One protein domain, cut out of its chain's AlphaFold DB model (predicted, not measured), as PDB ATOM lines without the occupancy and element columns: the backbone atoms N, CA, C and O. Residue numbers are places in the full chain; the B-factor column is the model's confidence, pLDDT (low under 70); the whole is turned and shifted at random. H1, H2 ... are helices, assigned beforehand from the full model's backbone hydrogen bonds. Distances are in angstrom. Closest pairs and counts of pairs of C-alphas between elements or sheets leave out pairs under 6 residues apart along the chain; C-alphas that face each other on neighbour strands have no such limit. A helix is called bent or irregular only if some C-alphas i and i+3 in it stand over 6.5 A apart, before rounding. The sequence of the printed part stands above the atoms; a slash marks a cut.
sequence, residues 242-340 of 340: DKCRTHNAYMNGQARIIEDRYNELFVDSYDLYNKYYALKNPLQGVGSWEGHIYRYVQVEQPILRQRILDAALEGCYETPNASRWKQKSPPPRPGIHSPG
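This is residues 242 to 340 of the 340 residues of an uncharacterized protein of Acinetobacter guillouiae (UniProt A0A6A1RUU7). Two long helices, H1 and H3, lie side by side and run opposite ways; H3 is bent but runs nearly straight. The short H4 packs on H1, the small H2 lies beyond one end of the pair, and the tail from 326 to 340 runs back along the pair and past that end, adding to the length. The printed part has 99 residues with four named helices, H1, H2, H3 and H4 in chain order, and no named strand: all helix. It is loose, with a radius of gyration of the C-alphas of 16.5 A and spans of 57 by 22 by 17 A.

H1, residues 245 to 267, begins at C-alpha (55.050, 159.440, -25.094) and is 32.1 A long. H2 is residues 272 to 278, 9.7 A. H3, residues 289 to 313, was assigned as one helix by its hydrogen bonds, but is bent: C-alphas 298 and 301 are 6.6 A apart. Its arms are H3a, 289 to 298, 13.6 A, and H3b, 301 to 313, 18.6 A, at a shallow tilt of 14 degrees. H4, residues 320 to 325, 8.9 A, ends at C-alpha (62.268, 142.934, -19.340).

H1 touches H3b, closest at the C-alphas of His 247 and Ala 311, 5.5 A, at a shallow tilt of 16 degrees, opposite ways. With residues 258 to 265 alone it touches H3a. H4 touches H1, closest at the C-alphas of Ala 255 and Ala 322, 5.3 A. H3b and H4, a helical hairpin, only just touch, with 3 pairs of C-alphas within 8 A. H2 is close to H3a but not clearly touching. In H1, H2, H3a, H3b and H4 every O i to N i+4 pair is within hydrogen-bond range.

The C-alphas of Asp 242 and Gly 340, the two farthest apart, are 59.0 A apart. The printed part has no cut and no long link. Residues 278 to 283 stand free. Confidence is under 70 at 269 to 272, 274 to 287 and 335 to 340.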
ATOM      1  N   ASP A 242      53.280 163.946 -22.296       77.12
ATOM      2  CA  ASP A 242      53.466 164.862 -23.432       77.12
ATOM      3  C   ASP A 242      54.912 164.923 -23.944       77.12
ATOM      4  O   ASP A 242      55.137 165.101 -25.144       77.12
ATOM      5  N   LYS A 243      55.896 164.765 -23.053       87.31
ATOM      6  CA  LYS A 243      57.317 164.801 -23.409       87.31
ATOM      7  C   LYS A 243      57.823 163.420 -23.810       87.31
ATOM      8  O   LYS A 243      58.608 163.294 -24.747       87.31
ATOM      9  N   CYS A 244      57.401 162.391 -23.088       91.19
ATOM     10  CA  CYS A 244      57.993 161.064 -23.150       91.19
ATOM     11  C   CYS A 244      57.141 160.034 -23.891       91.19
ATOM     12  O   CYS A 244      57.576 158.892 -23.995       91.19
ATOM     13  N   ARG A 245      55.981 160.397 -24.464       90.00
ATOM     14  CA  ARG A 245      55.050 159.440 -25.094       90.00
ATOM     15  C   ARG A 245      55.701 158.516 -26.110       90.00
ATOM     16  O   ARG A 245      55.496 157.307 -26.065       90.00
ATOM     17  N   THR A 246      56.522 159.063 -27.001       88.88
ATOM     18  CA  THR A 246      57.148 158.289 -28.076       88.88
ATOM     19  C   THR A 246      58.240 157.375 -27.518       88.88
ATOM     20  O   THR A 246      58.324 156.211 -27.905       88.88
ATOM     21  N   HIS A 247      59.013 157.853 -26.540       93.50
ATOM     22  CA  HIS A 247      60.004 157.038 -25.831       93.50
ATOM     23  C   HIS A 247      59.357 155.917 -25.022       93.50
ATOM     24  O   HIS A 247      59.809 154.775 -25.084       93.50
ATOM     25  N   ASN A 248      58.265 156.219 -24.321       93.50
ATOM     26  CA  ASN A 248      57.472 155.247 -23.576       93.50
ATOM     27  C   ASN A 248      56.906 154.184 -24.523       93.50
ATOM     28  O   ASN A 248      57.047 152.996 -24.241       93.50
ATOM     29  N   ALA A 249      56.390 154.585 -25.689       91.94
ATOM     30  CA  ALA A 249      55.916 153.670 -26.723       91.94
ATOM     31  C   ALA A 249      57.020 152.746 -27.250       91.94
ATOM     32  O   ALA A 249      56.798 151.545 -27.392       91.94
ATOM     33  N   TYR A 250      58.223 153.269 -27.503       94.25
ATOM     34  CA  TYR A 250      59.353 152.445 -27.939       94.25
ATOM     35  C   TYR A 250      59.835 151.483 -26.859       94.25
ATOM     36  O   TYR A 250      60.073 150.311 -27.145       94.25
ATOM     37  N   MET A 251      59.955 151.950 -25.617       95.44
ATOM     38  CA  MET A 251      60.351 151.116 -24.485       95.44
ATOM     39  C   MET A 251      59.324 150.012 -24.202       95.44
ATOM     40  O   MET A 251      59.692 148.842 -24.105       95.44
ATOM     41  N   ASN A 252      58.040 150.362 -24.106       94.12
ATOM     42  CA  ASN A 252      56.964 149.417 -23.806       94.12
ATOM     43  C   ASN A 252      56.701 148.455 -24.967       94.12
ATOM     44  O   ASN A 252      56.582 147.251 -24.738       94.12
ATOM     45  N   GLY A 253      56.723 148.945 -26.208       91.69
ATOM     46  CA  GLY A 253      56.599 148.102 -27.391       91.69
ATOM     47  C   GLY A 253      57.730 147.085 -27.507       91.69
ATOM     48  O   GLY A 253      57.469 145.900 -27.706       91.69
ATOM     49  N   GLN A 254      58.982 147.509 -27.300       94.12
ATOM     50  CA  GLN A 254      60.122 146.591 -27.317       94.12
ATOM     51  C   GLN A 254      60.086 145.607 -26.135       94.12
ATOM     52  O   GLN A 254      60.432 144.436 -26.290       94.12
ATOM     53  N   ALA A 255      59.632 146.042 -24.955       94.44
ATOM     54  CA  ALA A 255      59.426 145.153 -23.816       94.44
ATOM     55  C   ALA A 255      58.366 144.075 -24.114       94.44
ATOM     56  O   ALA A 255      58.577 142.916 -23.760       94.44
ATOM     57  N   ARG A 256      57.288 144.421 -24.831       90.75
ATOM     58  CA  ARG A 256      56.290 143.452 -25.307       90.75
ATOM     59  C   ARG A 256      56.880 142.449 -26.299       90.75
ATOM     60  O   ARG A 256      56.615 141.266 -26.150       90.75
ATOM     61  N   ILE A 257      57.721 142.872 -27.249       88.88
ATOM     62  CA  ILE A 257      58.415 141.933 -28.160       88.88
ATOM     63  C   ILE A 257      59.207 140.894 -27.355       88.88
ATOM     64  O   ILE A 257      59.169 139.698 -27.647       88.88
ATOM     65  N   ILE A 258      59.925 141.345 -26.324       91.81
ATOM     66  CA  ILE A 258      60.694 140.458 -25.444       91.81
ATOM     67  C   ILE A 258      59.754 139.510 -24.683       91.81
ATOM     68  O   ILE A 258      60.049 138.321 -24.588       91.81
ATOM     69  N   GLU A 259      58.629 140.004 -24.165       92.38
ATOM     70  CA  GLU A 259      57.611 139.190 -23.487       92.38
ATOM     71  C   GLU A 259      56.999 138.123 -24.403       92.38
ATOM     72  O   GLU A 259      56.949 136.951 -24.029       92.38
ATOM     73  N   ASP A 260      56.599 138.494 -25.616       85.62
ATOM     74  CA  ASP A 260      56.021 137.573 -26.592       85.62
ATOM     75  C   ASP A 260      57.019 136.473 -26.958       85.62
ATOM     76  O   ASP A 260      56.689 135.290 -26.882       85.62
ATOM     77  N   ARG A 261      58.280 136.831 -27.235       85.50
ATOM     78  CA  ARG A 261      59.339 135.842 -27.494       85.50
ATOM     79  C   ARG A 261      59.623 134.953 -26.290       85.50
ATOM     80  O   ARG A 261      59.891 133.766 -26.461       85.50
ATOM     81  N   TYR A 262      59.585 135.503 -25.077       90.25
ATOM     82  CA  TYR A 262      59.708 134.709 -23.856       90.25
ATOM     83  C   TYR A 262      58.588 133.667 -23.782       90.25
ATOM     84  O   TYR A 262      58.849 132.506 -23.481       90.25
ATOM     85  N   ASN A 263      57.350 134.063 -24.081       86.69
ATOM     86  CA  ASN A 263      56.199 133.168 -24.056       86.69
ATOM     87  C   ASN A 263      56.257 132.120 -25.179       86.69
ATOM     88  O   ASN A 263      55.941 130.959 -24.926       86.69
ATOM     89  N   GLU A 264      56.721 132.485 -26.378       79.00
ATOM     90  CA  GLU A 264      56.994 131.539 -27.469       79.00
ATOM     91  C   GLU A 264      58.028 130.486 -27.051       79.00
ATOM     92  O   GLU A 264      57.781 129.292 -27.213       79.00
ATOM     93  N   LEU A 265      59.138 130.915 -26.438       82.94
ATOM     94  CA  LEU A 265      60.164 130.024 -25.885       82.94
ATOM     95  C   LEU A 265      59.622 129.135 -24.760       82.94
ATOM     96  O   LEU A 265      59.982 127.966 -24.669       82.94
ATOM     97  N   PHE A 266      58.780 129.678 -23.884       84.56
ATOM     98  CA  PHE A 266      58.291 128.962 -22.708       84.56
ATOM     99  C   PHE A 266      57.232 127.912 -23.049       84.56
ATOM    100  O   PHE A 266      57.285 126.795 -22.536       84.56
ATOM    101  N   VAL A 267      56.252 128.277 -23.874       79.31
ATOM    102  CA  VAL A 267      55.126 127.395 -24.204       79.31
ATOM    103  C   VAL A 267      55.503 126.426 -25.320       79.31
ATOM    104  O   VAL A 267      54.988 125.312 -25.334       79.31
ATOM    105  N   ASP A 268      56.357 126.853 -26.257       72.12
ATOM    106  CA  ASP A 268      56.576 126.188 -27.545       72.12
ATOM    107  C   ASP A 268      55.254 125.720 -28.172       72.12
ATOM    108  O   ASP A 268      55.082 124.572 -28.578       72.12
ATOM    109  N   SER A 269      54.258 126.613 -28.203       60.00
ATOM    110  CA  SER A 269      52.875 126.287 -28.585       60.00
ATOM    111  C   SER A 269      52.745 125.694 -29.990       60.00
ATOM    112  O   SER A 269      51.734 125.067 -30.310       60.00
ATOM    113  N   TYR A 270      53.761 125.881 -30.830       60.59
ATOM    114  CA  TYR A 270      53.814 125.354 -32.186       60.59
ATOM    115  C   TYR A 270      54.770 124.173 -32.344       60.59
ATOM    116  O   TYR A 270      54.907 123.675 -33.469       60.59
ATOM    117  N   ASP A 271      55.361 123.690 -31.249       67.19
ATOM    118  CA  ASP A 271      56.350 122.616 -31.226       67.19
ATOM    119  C   ASP A 271      57.521 122.926 -32.176       67.19
ATOM    120  O   ASP A 271      58.014 122.063 -32.901       67.19
ATOM    121  N   LEU A 272      57.897 124.208 -32.267       64.44
ATOM    122  CA  LEU A 272      58.894 124.726 -33.201       64.44
ATOM    123  C   LEU A 272      60.227 124.035 -32.975       64.44
ATOM    124  O   LEU A 272      60.901 123.698 -33.944       64.44
ATOM    125  N   TYR A 273      60.580 123.769 -31.717       70.56
ATOM    126  CA  TYR A 273      61.863 123.172 -31.385       70.56
ATOM    127  C   TYR A 273      61.904 121.707 -31.796       70.56
ATOM    128  O   TYR A 273      62.809 121.314 -32.535       70.56
ATOM    129  N   ASN A 274      60.921 120.895 -31.400       65.69
ATOM    130  CA  ASN A 274      60.939 119.481 -31.779       65.69
ATOM    131  C   ASN A 274      60.713 119.306 -33.284       65.69
ATOM    132  O   ASN A 274      61.400 118.490 -33.899       65.69
ATOM    133  N   LYS A 275      59.849 120.112 -33.915       66.31
ATOM    134  CA  LYS A 275      59.670 120.086 -35.374       66.31
ATOM    135  C   LYS A 275      60.930 120.496 -36.112       66.31
ATOM    136  O   LYS A 275      61.265 119.833 -37.085       66.31
ATOM    137  N   TYR A 276      61.655 121.515 -35.650       66.69
ATOM    138  CA  TYR A 276      62.947 121.891 -36.227       66.69
ATOM    139  C   TYR A 276      63.914 120.699 -36.235       66.69
ATOM    140  O   TYR A 276      64.503 120.396 -37.271       66.69
ATOM    141  N   TYR A 277      64.024 119.972 -35.119       64.25
ATOM    142  CA  TYR A 277      64.891 118.792 -35.022       64.25
ATOM    143  C   TYR A 277      64.343 117.555 -35.758       64.25
ATOM    144  O   TYR A 277      65.121 116.682 -36.138       64.25
ATOM    145  N   ALA A 278      63.033 117.486 -36.002       64.06
ATOM    146  CA  ALA A 278      62.393 116.437 -36.797       64.06
ATOM    147  C   ALA A 278      62.478 116.683 -38.315       64.06
ATOM    148  O   ALA A 278      62.242 115.764 -39.107       64.06
ATOM    149  N   LEU A 279      62.814 117.901 -38.756       60.97
ATOM    150  CA  LEU A 279      63.048 118.175 -40.169       60.97
ATOM    151  C   LEU A 279      64.282 117.409 -40.643       60.97
ATOM    152  O   LEU A 279      65.347 117.444 -40.040       60.97
ATOM    153  N   LYS A 280      64.162 116.750 -41.798       48.84
ATOM    154  CA  LYS A 280      65.246 115.937 -42.368       48.84
ATOM    155  C   LYS A 280      66.491 116.761 -42.744       48.84
ATOM    156  O   LYS A 280      67.529 116.155 -42.966       48.84
ATOM    157  N   ASN A 281      66.368 118.097 -42.841       54.28
ATOM    158  CA  ASN A 281      67.429 119.088 -43.090       54.28
ATOM    159  C   ASN A 281      66.949 120.507 -42.696       54.28
ATOM    160  O   ASN A 281      66.497 121.250 -43.574       54.28
ATOM    161  N   PRO A 282      66.956 120.896 -41.413       58.28
ATOM    162  CA  PRO A 282      66.542 122.240 -41.028       58.28
ATOM    163  C   PRO A 282      67.583 123.290 -41.455       58.28
ATOM    164  O   PRO A 282      68.782 123.005 -41.505       58.28
ATOM    165  N   LEU A 283      67.135 124.515 -41.753       53.91
ATOM    166  CA  LEU A 283      68.035 125.648 -41.996       53.91
ATOM    167  C   LEU A 283      68.786 125.985 -40.706       53.91
ATOM    168  O   LEU A 283      68.170 126.163 -39.663       53.91
ATOM    169  N   GLN A 284      70.114 126.073 -40.769       58.81
ATOM    170  CA  GLN A 284      70.946 126.235 -39.580       58.81
ATOM    171  C   GLN A 284      70.577 127.513 -38.803       58.81
ATOM    172  O   GLN A 284      70.707 128.622 -39.312       58.81
ATOM    173  N   GLY A 285      70.129 127.353 -37.555       60.16
ATOM    174  CA  GLY A 285      69.853 128.453 -36.625       60.16
ATOM    175  C   GLY A 285      68.430 129.018 -36.699       60.16
ATOM    176  O   GLY A 285      67.864 129.330 -35.654       60.16
ATOM    177  N   VAL A 286      67.803 129.078 -37.875       58.66
ATOM    178  CA  VAL A 286      66.460 129.668 -38.054       58.66
ATOM    179  C   VAL A 286      65.369 128.696 -37.590       58.66
ATOM    180  O   VAL A 286      65.216 127.614 -38.147       58.66
ATOM    181  N   GLY A 287      64.602 129.074 -36.562       66.38
ATOM    182  CA  GLY A 287      63.568 128.222 -35.951       66.38
ATOM    183  C   GLY A 287      64.087 127.213 -34.913       66.38
ATOM    184  O   GLY A 287      63.304 126.450 -34.355       66.38
ATOM    185  N   SER A 288      65.394 127.216 -34.626       74.06
ATOM    186  CA  SER A 288      65.995 126.415 -33.547       74.06
ATOM    187  C   SER A 288      65.846 127.090 -32.180       74.06
ATOM    188  O   SER A 288      65.781 128.318 -32.098       74.06
ATOM    189  N   TRP A 289      65.882 126.311 -31.094       81.50
ATOM    190  CA  TRP A 289      65.919 126.853 -29.725       81.50
ATOM    191  C   TRP A 289      67.046 127.880 -29.558       81.50
ATOM    192  O   TRP A 289      66.835 128.993 -29.085       81.50
ATOM    193  N   GLU A 290      68.242 127.527 -30.020       83.12
ATOM    194  CA  GLU A 290      69.451 128.339 -29.949       83.12
ATOM    195  C   GLU A 290      69.297 129.651 -30.729       83.12
ATOM    196  O   GLU A 290      69.718 130.702 -30.249       83.12
ATOM    197  N   GLY A 291      68.644 129.611 -31.892       80.38
ATOM    198  CA  GLY A 291      68.327 130.799 -32.683       80.38
ATOM    199  C   GLY A 291      67.333 131.725 -31.989       80.38
ATOM    200  O   GLY A 291      67.565 132.933 -31.927       80.38
ATOM    201  N   HIS A 292      66.264 131.178 -31.404       80.56
ATOM    202  CA  HIS A 292      65.300 131.974 -30.637       80.56
ATOM    203  C   HIS A 292      65.941 132.589 -29.380       80.56
ATOM    204  O   HIS A 292      65.701 133.758 -29.081       80.56
ATOM    205  N   ILE A 293      66.814 131.851 -28.684       88.44
ATOM    206  CA  ILE A 293      67.584 132.372 -27.544       88.44
ATOM    207  C   ILE A 293      68.552 133.470 -27.980       88.44
ATOM    208  O   ILE A 293      68.608 134.518 -27.334       88.44
ATOM    209  N   TYR A 294      69.293 133.260 -29.072       87.62
ATOM    210  CA  TYR A 294      70.173 134.279 -29.635       87.62
ATOM    211  C   TYR A 294      69.381 135.549 -29.935       87.62
ATOM    212  O   TYR A 294      69.763 136.628 -29.499       87.62
ATOM    213  N   ARG A 295      68.228 135.425 -30.595       84.81
ATOM    214  CA  ARG A 295      67.370 136.566 -30.907       84.81
ATOM    215  C   ARG A 295      66.894 137.292 -29.646       84.81
ATOM    216  O   ARG A 295      67.033 138.508 -29.549       84.81
ATOM    217  N   TYR A 296      66.398 136.553 -28.658       90.38
ATOM    218  CA  TYR A 296      65.926 137.103 -27.388       90.38
ATOM    219  C   TYR A 296      67.025 137.883 -26.640       90.38
ATOM    220  O   TYR A 296      66.830 139.044 -26.278       90.38
ATOM    221  N   VAL A 297      68.194 137.265 -26.432       92.06
ATOM    222  CA  VAL A 297      69.271 137.826 -25.594       92.06
ATOM    223  C   VAL A 297      70.156 138.813 -26.355       92.06
ATOM    224  O   VAL A 297      70.562 139.828 -25.794       92.06
ATOM    225  N   GLN A 298      70.505 138.502 -27.604       91.19
ATOM    226  CA  GLN A 298      71.531 139.217 -28.375       91.19
ATOM    227  C   GLN A 298      70.955 140.249 -29.343       91.19
ATOM    228  O   GLN A 298      71.719 141.041 -29.887       91.19
ATOM    229  N   VAL A 299      69.635 140.273 -29.551       89.06
ATOM    230  CA  VAL A 299      68.992 141.260 -30.428       89.06
ATOM    231  C   VAL A 299      67.980 142.092 -29.651       89.06
ATOM    232  O   VAL A 299      68.201 143.285 -29.449       89.06
ATOM    233  N   GLU A 300      66.920 141.478 -29.123       91.00
ATOM    234  CA  GLU A 300      65.795 142.250 -28.576       91.00
ATOM    235  C   GLU A 300      66.134 142.984 -27.269       91.00
ATOM    236  O   GLU A 300      65.774 144.149 -27.087       91.00
ATOM    237  N   GLN A 301      66.856 142.336 -26.348       94.44
ATOM    238  CA  GLN A 301      67.270 142.975 -25.095       94.44
ATOM    239  C   GLN A 301      68.267 144.136 -25.285       94.44
ATOM    240  O   GLN A 301      68.091 145.167 -24.630       94.44
ATOM    241  N   PRO A 302      69.306 144.029 -26.141       95.44
ATOM    242  CA  PRO A 302      70.143 145.166 -26.509       95.44
ATOM    243  C   PRO A 302      69.352 146.337 -27.082       95.44
ATOM    244  O   PRO A 302      69.595 147.467 -26.665       95.44
ATOM    245  N   ILE A 303      68.378 146.076 -27.963       93.31
ATOM    246  CA  ILE A 303      67.518 147.128 -28.516       93.31
ATOM    247  C   ILE A 303      66.743 147.822 -27.394       93.31
ATOM    248  O   ILE A 303      66.773 149.048 -27.317       93.31
ATOM    249  N   LEU A 304      66.123 147.078 -26.466       96.31
ATOM    250  CA  LEU A 304      65.418 147.684 -25.327       96.31
ATOM    251  C   LEU A 304      66.348 148.559 -24.479       96.31
ATOM    252  O   LEU A 304      65.987 149.677 -24.117       96.31
ATOM    253  N   ARG A 305      67.562 148.079 -24.184       97.19
ATOM    254  CA  ARG A 305      68.558 148.866 -23.441       97.19
ATOM    255  C   ARG A 305      68.933 150.148 -24.175       97.19
ATOM    256  O   ARG A 305      69.057 151.178 -23.524       97.19
ATOM    257  N   GLN A 306      69.061 150.101 -25.499       96.50
ATOM    258  CA  GLN A 306      69.313 151.298 -26.292       96.50
ATOM    259  C   GLN A 306      68.139 152.281 -26.214       96.50
ATOM    260  O   GLN A 306      68.366 153.453 -25.944       96.50
ATOM    261  N   ARG A 307      66.888 151.812 -26.323       95.44
ATOM    262  CA  ARG A 307      65.701 152.677 -26.172       95.44
ATOM    263  C   ARG A 307      65.633 153.351 -24.802       95.44
ATOM    264  O   ARG A 307      65.273 154.519 -24.721       95.44
ATOM    265  N   ILE A 308      66.008 152.640 -23.737       97.25
ATOM    266  CA  ILE A 308      66.097 153.215 -22.386       97.25
ATOM    267  C   ILE A 308      67.160 154.321 -22.330       97.25
ATOM    268  O   ILE A 308      66.931 155.358 -21.711       97.25
ATOM    269  N   LEU A 309      68.317 154.120 -22.971       96.69
ATOM    270  CA  LEU A 309      69.375 155.132 -23.033       96.69
ATOM    271  C   LEU A 309      68.935 156.365 -23.829       96.69
ATOM    272  O   LEU A 309      69.124 157.479 -23.348       96.69
ATOM    273  N   ASP A 310      68.321 156.169 -24.994       95.50
ATOM    274  CA  ASP A 310      67.813 157.256 -25.838       95.50
ATOM    275  C   ASP A 310      66.779 158.100 -25.070       95.50
ATOM    276  O   ASP A 310      66.888 159.324 -25.009       95.50
ATOM    277  N   ALA A 311      65.844 157.442 -24.375       95.44
ATOM    278  CA  ALA A 311      64.863 158.098 -23.515       95.44
ATOM    279  C   ALA A 311      65.529 158.893 -22.375       95.44
ATOM    280  O   ALA A 311      65.168 160.043 -22.110       95.44
ATOM    281  N   ALA A 312      66.534 158.310 -21.714       96.00
ATOM    282  CA  ALA A 312      67.243 158.958 -20.615       96.00
ATOM    283  C   ALA A 312      68.009 160.212 -21.066       96.00
ATOM    284  O   ALA A 312      68.034 161.204 -20.335       96.00
ATOM    285  N   LEU A 313      68.593 160.201 -22.272       95.94
ATOM    286  CA  LEU A 313      69.266 161.366 -22.862       95.94
ATOM    287  C   LEU A 313      68.308 162.541 -23.090       95.94
ATOM    288  O   LEU A 313      68.712 163.697 -22.979       95.94
ATOM    289  N   GLU A 314      67.032 162.254 -23.337       94.56
ATOM    290  CA  GLU A 314      65.982 163.263 -23.469       94.56
ATOM    291  C   GLU A 314      65.291 163.587 -22.132       94.56
ATOM    292  O   GLU A 314      64.383 164.418 -22.066       94.56
ATOM    293  N   GLY A 315      65.755 163.002 -21.023       94.19
ATOM    294  CA  GLY A 315      65.224 163.223 -19.680       94.19
ATOM    295  C   GLY A 315      63.874 162.545 -19.446       94.19
ATOM    296  O   GLY A 315      63.034 163.115 -18.748       94.19
ATOM    297  N   CYS A 316      63.663 161.382 -20.061       95.44
ATOM    298  CA  CYS A 316      62.549 160.474 -19.815       95.44
ATOM    299  C   CYS A 316      62.994 159.314 -18.921       95.44
ATOM    300  O   CYS A 316      64.111 158.808 -19.041       95.44
ATOM    301  N   TYR A 317      62.123 158.896 -18.004       93.56
ATOM    302  CA  TYR A 317      62.412 157.785 -17.101       93.56
ATOM    303  C   TYR A 317      62.121 156.441 -17.765       93.56
ATOM    304  O   TYR A 317      61.211 156.313 -18.578       93.56
ATOM    305  N   GLU A 318      62.876 155.424 -17.364       95.38
ATOM    306  CA  GLU A 318      62.616 154.041 -17.746       95.38
ATOM    307  C   GLU A 318      61.217 153.596 -17.292       95.38
ATOM    308  O   GLU A 318      60.847 153.766 -16.126       95.38
ATOM    309  N   THR A 319      60.449 152.979 -18.193       95.06
ATOM    310  CA  THR A 319      59.110 152.481 -17.857       95.06
ATOM    311  C   THR A 319      59.174 151.222 -16.978       95.06
ATOM    312  O   THR A 319      60.133 150.442 -17.054       95.06
ATOM    313  N   PRO A 320      58.129 150.931 -16.176       93.75
ATOM    314  CA  PRO A 320      58.073 149.702 -15.383       93.75
ATOM    315  C   PRO A 320      58.217 148.419 -16.220       93.75
ATOM    316  O   PRO A 320      58.906 147.483 -15.807       93.75
ATOM    317  N   ASN A 321      57.616 148.380 -17.416       92.88
ATOM    318  CA  ASN A 321      57.726 147.239 -18.328       92.88
ATOM    319  C   ASN A 321      59.144 147.086 -18.889       92.88
ATOM    320  O   ASN A 321      59.673 145.973 -18.901       92.88
ATOM    321  N   ALA A 322      59.791 148.182 -19.291       95.94
ATOM    322  CA  ALA A 322      61.177 148.146 -19.746       95.94
ATOM    323  C   ALA A 322      62.116 147.618 -18.652       95.94
ATOM    324  O   ALA A 322      62.907 146.702 -18.898       95.94
ATOM    325  N   SER A 323      61.937 148.096 -17.417       96.44
ATOM    326  CA  SER A 323      62.699 147.643 -16.249       96.44
ATOM    327  C   SER A 323      62.537 146.152 -15.972       96.44
ATOM    328  O   SER A 323      63.520 145.449 -15.722       96.44
ATOM    329  N   ARG A 324      61.312 145.633 -16.106       96.44
ATOM    330  CA  ARG A 324      61.017 144.205 -15.941       96.44
ATOM    331  C   ARG A 324      61.739 143.325 -16.966       96.44
ATOM    332  O   ARG A 324      62.157 142.220 -16.616       96.44
ATOM    333  N   TRP A 325      61.865 143.782 -18.212       96.88
ATOM    334  CA  TRP A 325      62.268 142.934 -19.340       96.88
ATOM    335  C   TRP A 325      63.721 143.113 -19.810       96.88
ATOM    336  O   TRP A 325      64.289 142.161 -20.350       96.88
ATOM    337  N   LYS A 326      64.379 144.253 -19.542       95.94
ATOM    338  CA  LYS A 326      65.743 144.569 -20.039       95.94
ATOM    339  C   LYS A 326      66.847 143.569 -19.674       95.94
ATOM    340  O   LYS A 326      67.897 143.545 -20.324       95.94
ATOM    341  N   GLN A 327      66.641 142.799 -18.607       94.50
ATOM    342  CA  GLN A 327      67.595 141.828 -18.056       94.50
ATOM    343  C   GLN A 327      66.916 140.509 -17.656       94.50
ATOM    344  O   GLN A 327      67.491 139.707 -16.920       94.50
ATOM    345  N   LYS A 328      65.681 140.269 -18.110       96.81
ATOM    346  CA  LYS A 328      64.972 139.027 -17.797       96.81
ATOM    347  C   LYS A 328      65.711 137.847 -18.437       96.81
ATOM    348  O   LYS A 328      65.992 137.863 -19.629       96.81
ATOM    349  N   SER A 329      66.066 136.827 -17.663       95.50
ATOM    350  CA  SER A 329      66.685 135.624 -18.234       95.50
ATOM    351  C   SER A 329      65.688 134.877 -19.132       95.50
ATOM    352  O   SER A 329      64.498 134.869 -18.803       95.50
ATOM    353  N   PRO A 330      66.142 134.238 -20.229       92.75
ATOM    354  CA  PRO A 330      65.268 133.410 -21.053       92.75
ATOM    355  C   PRO A 330      64.679 132.247 -20.236       92.75
ATOM    356  O   PRO A 330      65.288 131.830 -19.242       92.75
ATOM    357  N   PRO A 331      63.513 131.705 -20.632       91.00
ATOM    358  CA  PRO A 331      62.944 130.548 -19.956       91.00
ATOM    359  C   PRO A 331      63.824 129.304 -20.187       91.00
ATOM    360  O   PRO A 331      64.596 129.257 -21.151       91.00
ATOM    361  N   PRO A 332      63.734 128.281 -19.319       87.06
ATOM    362  CA  PRO A 332      64.396 127.005 -19.571       87.06
ATOM    363  C   PRO A 332      63.822 126.344 -20.832       87.06
ATOM    364  O   PRO A 332      62.645 126.520 -21.141       87.06
ATOM    365  N   ARG A 333      64.646 125.551 -21.527       83.44
ATOM    366  CA  ARG A 333      64.210 124.780 -22.700       83.44
ATOM    367  C   ARG A 333      63.045 123.855 -22.310       83.44
ATOM    368  O   ARG A 333      63.239 123.051 -21.390       83.44
ATOM    369  N   PRO A 334      61.876 123.938 -22.979       74.00
ATOM    370  CA  PRO A 334      60.779 122.997 -22.779       74.00
ATOM    371  C   PRO A 334      61.286 121.567 -22.967       74.00
ATOM    372  O   PRO A 334      62.153 121.323 -23.808       74.00
ATOM    373  N   GLY A 335      60.810 120.651 -22.120       63.66
ATOM    374  CA  GLY A 335      61.397 119.325 -21.930       63.66
ATOM    375  C   GLY A 335      61.770 118.629 -23.238       63.66
ATOM    376  O   GLY A 335      60.946 118.479 -24.133       63.66
ATOM    377  N   ILE A 336      63.023 118.175 -23.325       50.97
ATOM    378  CA  ILE A 336      63.441 117.185 -24.317       50.97
ATOM    379  C   ILE A 336      62.523 115.981 -24.099       50.97
ATOM    380  O   ILE A 336      62.634 115.309 -23.072       50.97
ATOM    381  N   HIS A 337      61.600 115.708 -25.020       43.78
ATOM    382  CA  HIS A 337      61.001 114.385 -25.067       43.78
ATOM    383  C   HIS A 337      62.147 113.425 -25.383       43.78
ATOM    384  O   HIS A 337      62.615 113.358 -26.518       43.78
ATOM    385  N   SER A 338      62.665 112.741 -24.358       32.44
ATOM    386  CA  SER A 338      63.518 111.577 -24.569       32.44
ATOM    387  C   SER A 338      62.789 110.672 -25.561       32.44
ATOM    388  O   SER A 338      61.616 110.372 -25.316       32.44
ATOM    389  N   PRO A 339      63.416 110.269 -26.679       37.81
ATOM    390  CA  PRO A 339      62.815 109.277 -27.550       37.81
ATOM    391  C   PRO A 339      62.681 107.991 -26.727       37.81
ATOM    392  O   PRO A 339      63.687 107.397 -26.336       37.81
ATOM    393  N   GLY A 340      61.441 107.664 -26.366       36.91
ATOM    394  CA  GLY A 340      61.068 106.380 -25.780       36.91
ATOM    395  C   GLY A 340      61.047 105.283 -26.828       36.91
ATOM    396  O   GLY A 340      60.779 105.610 -28.008       36.91
TER     397      GLY A 340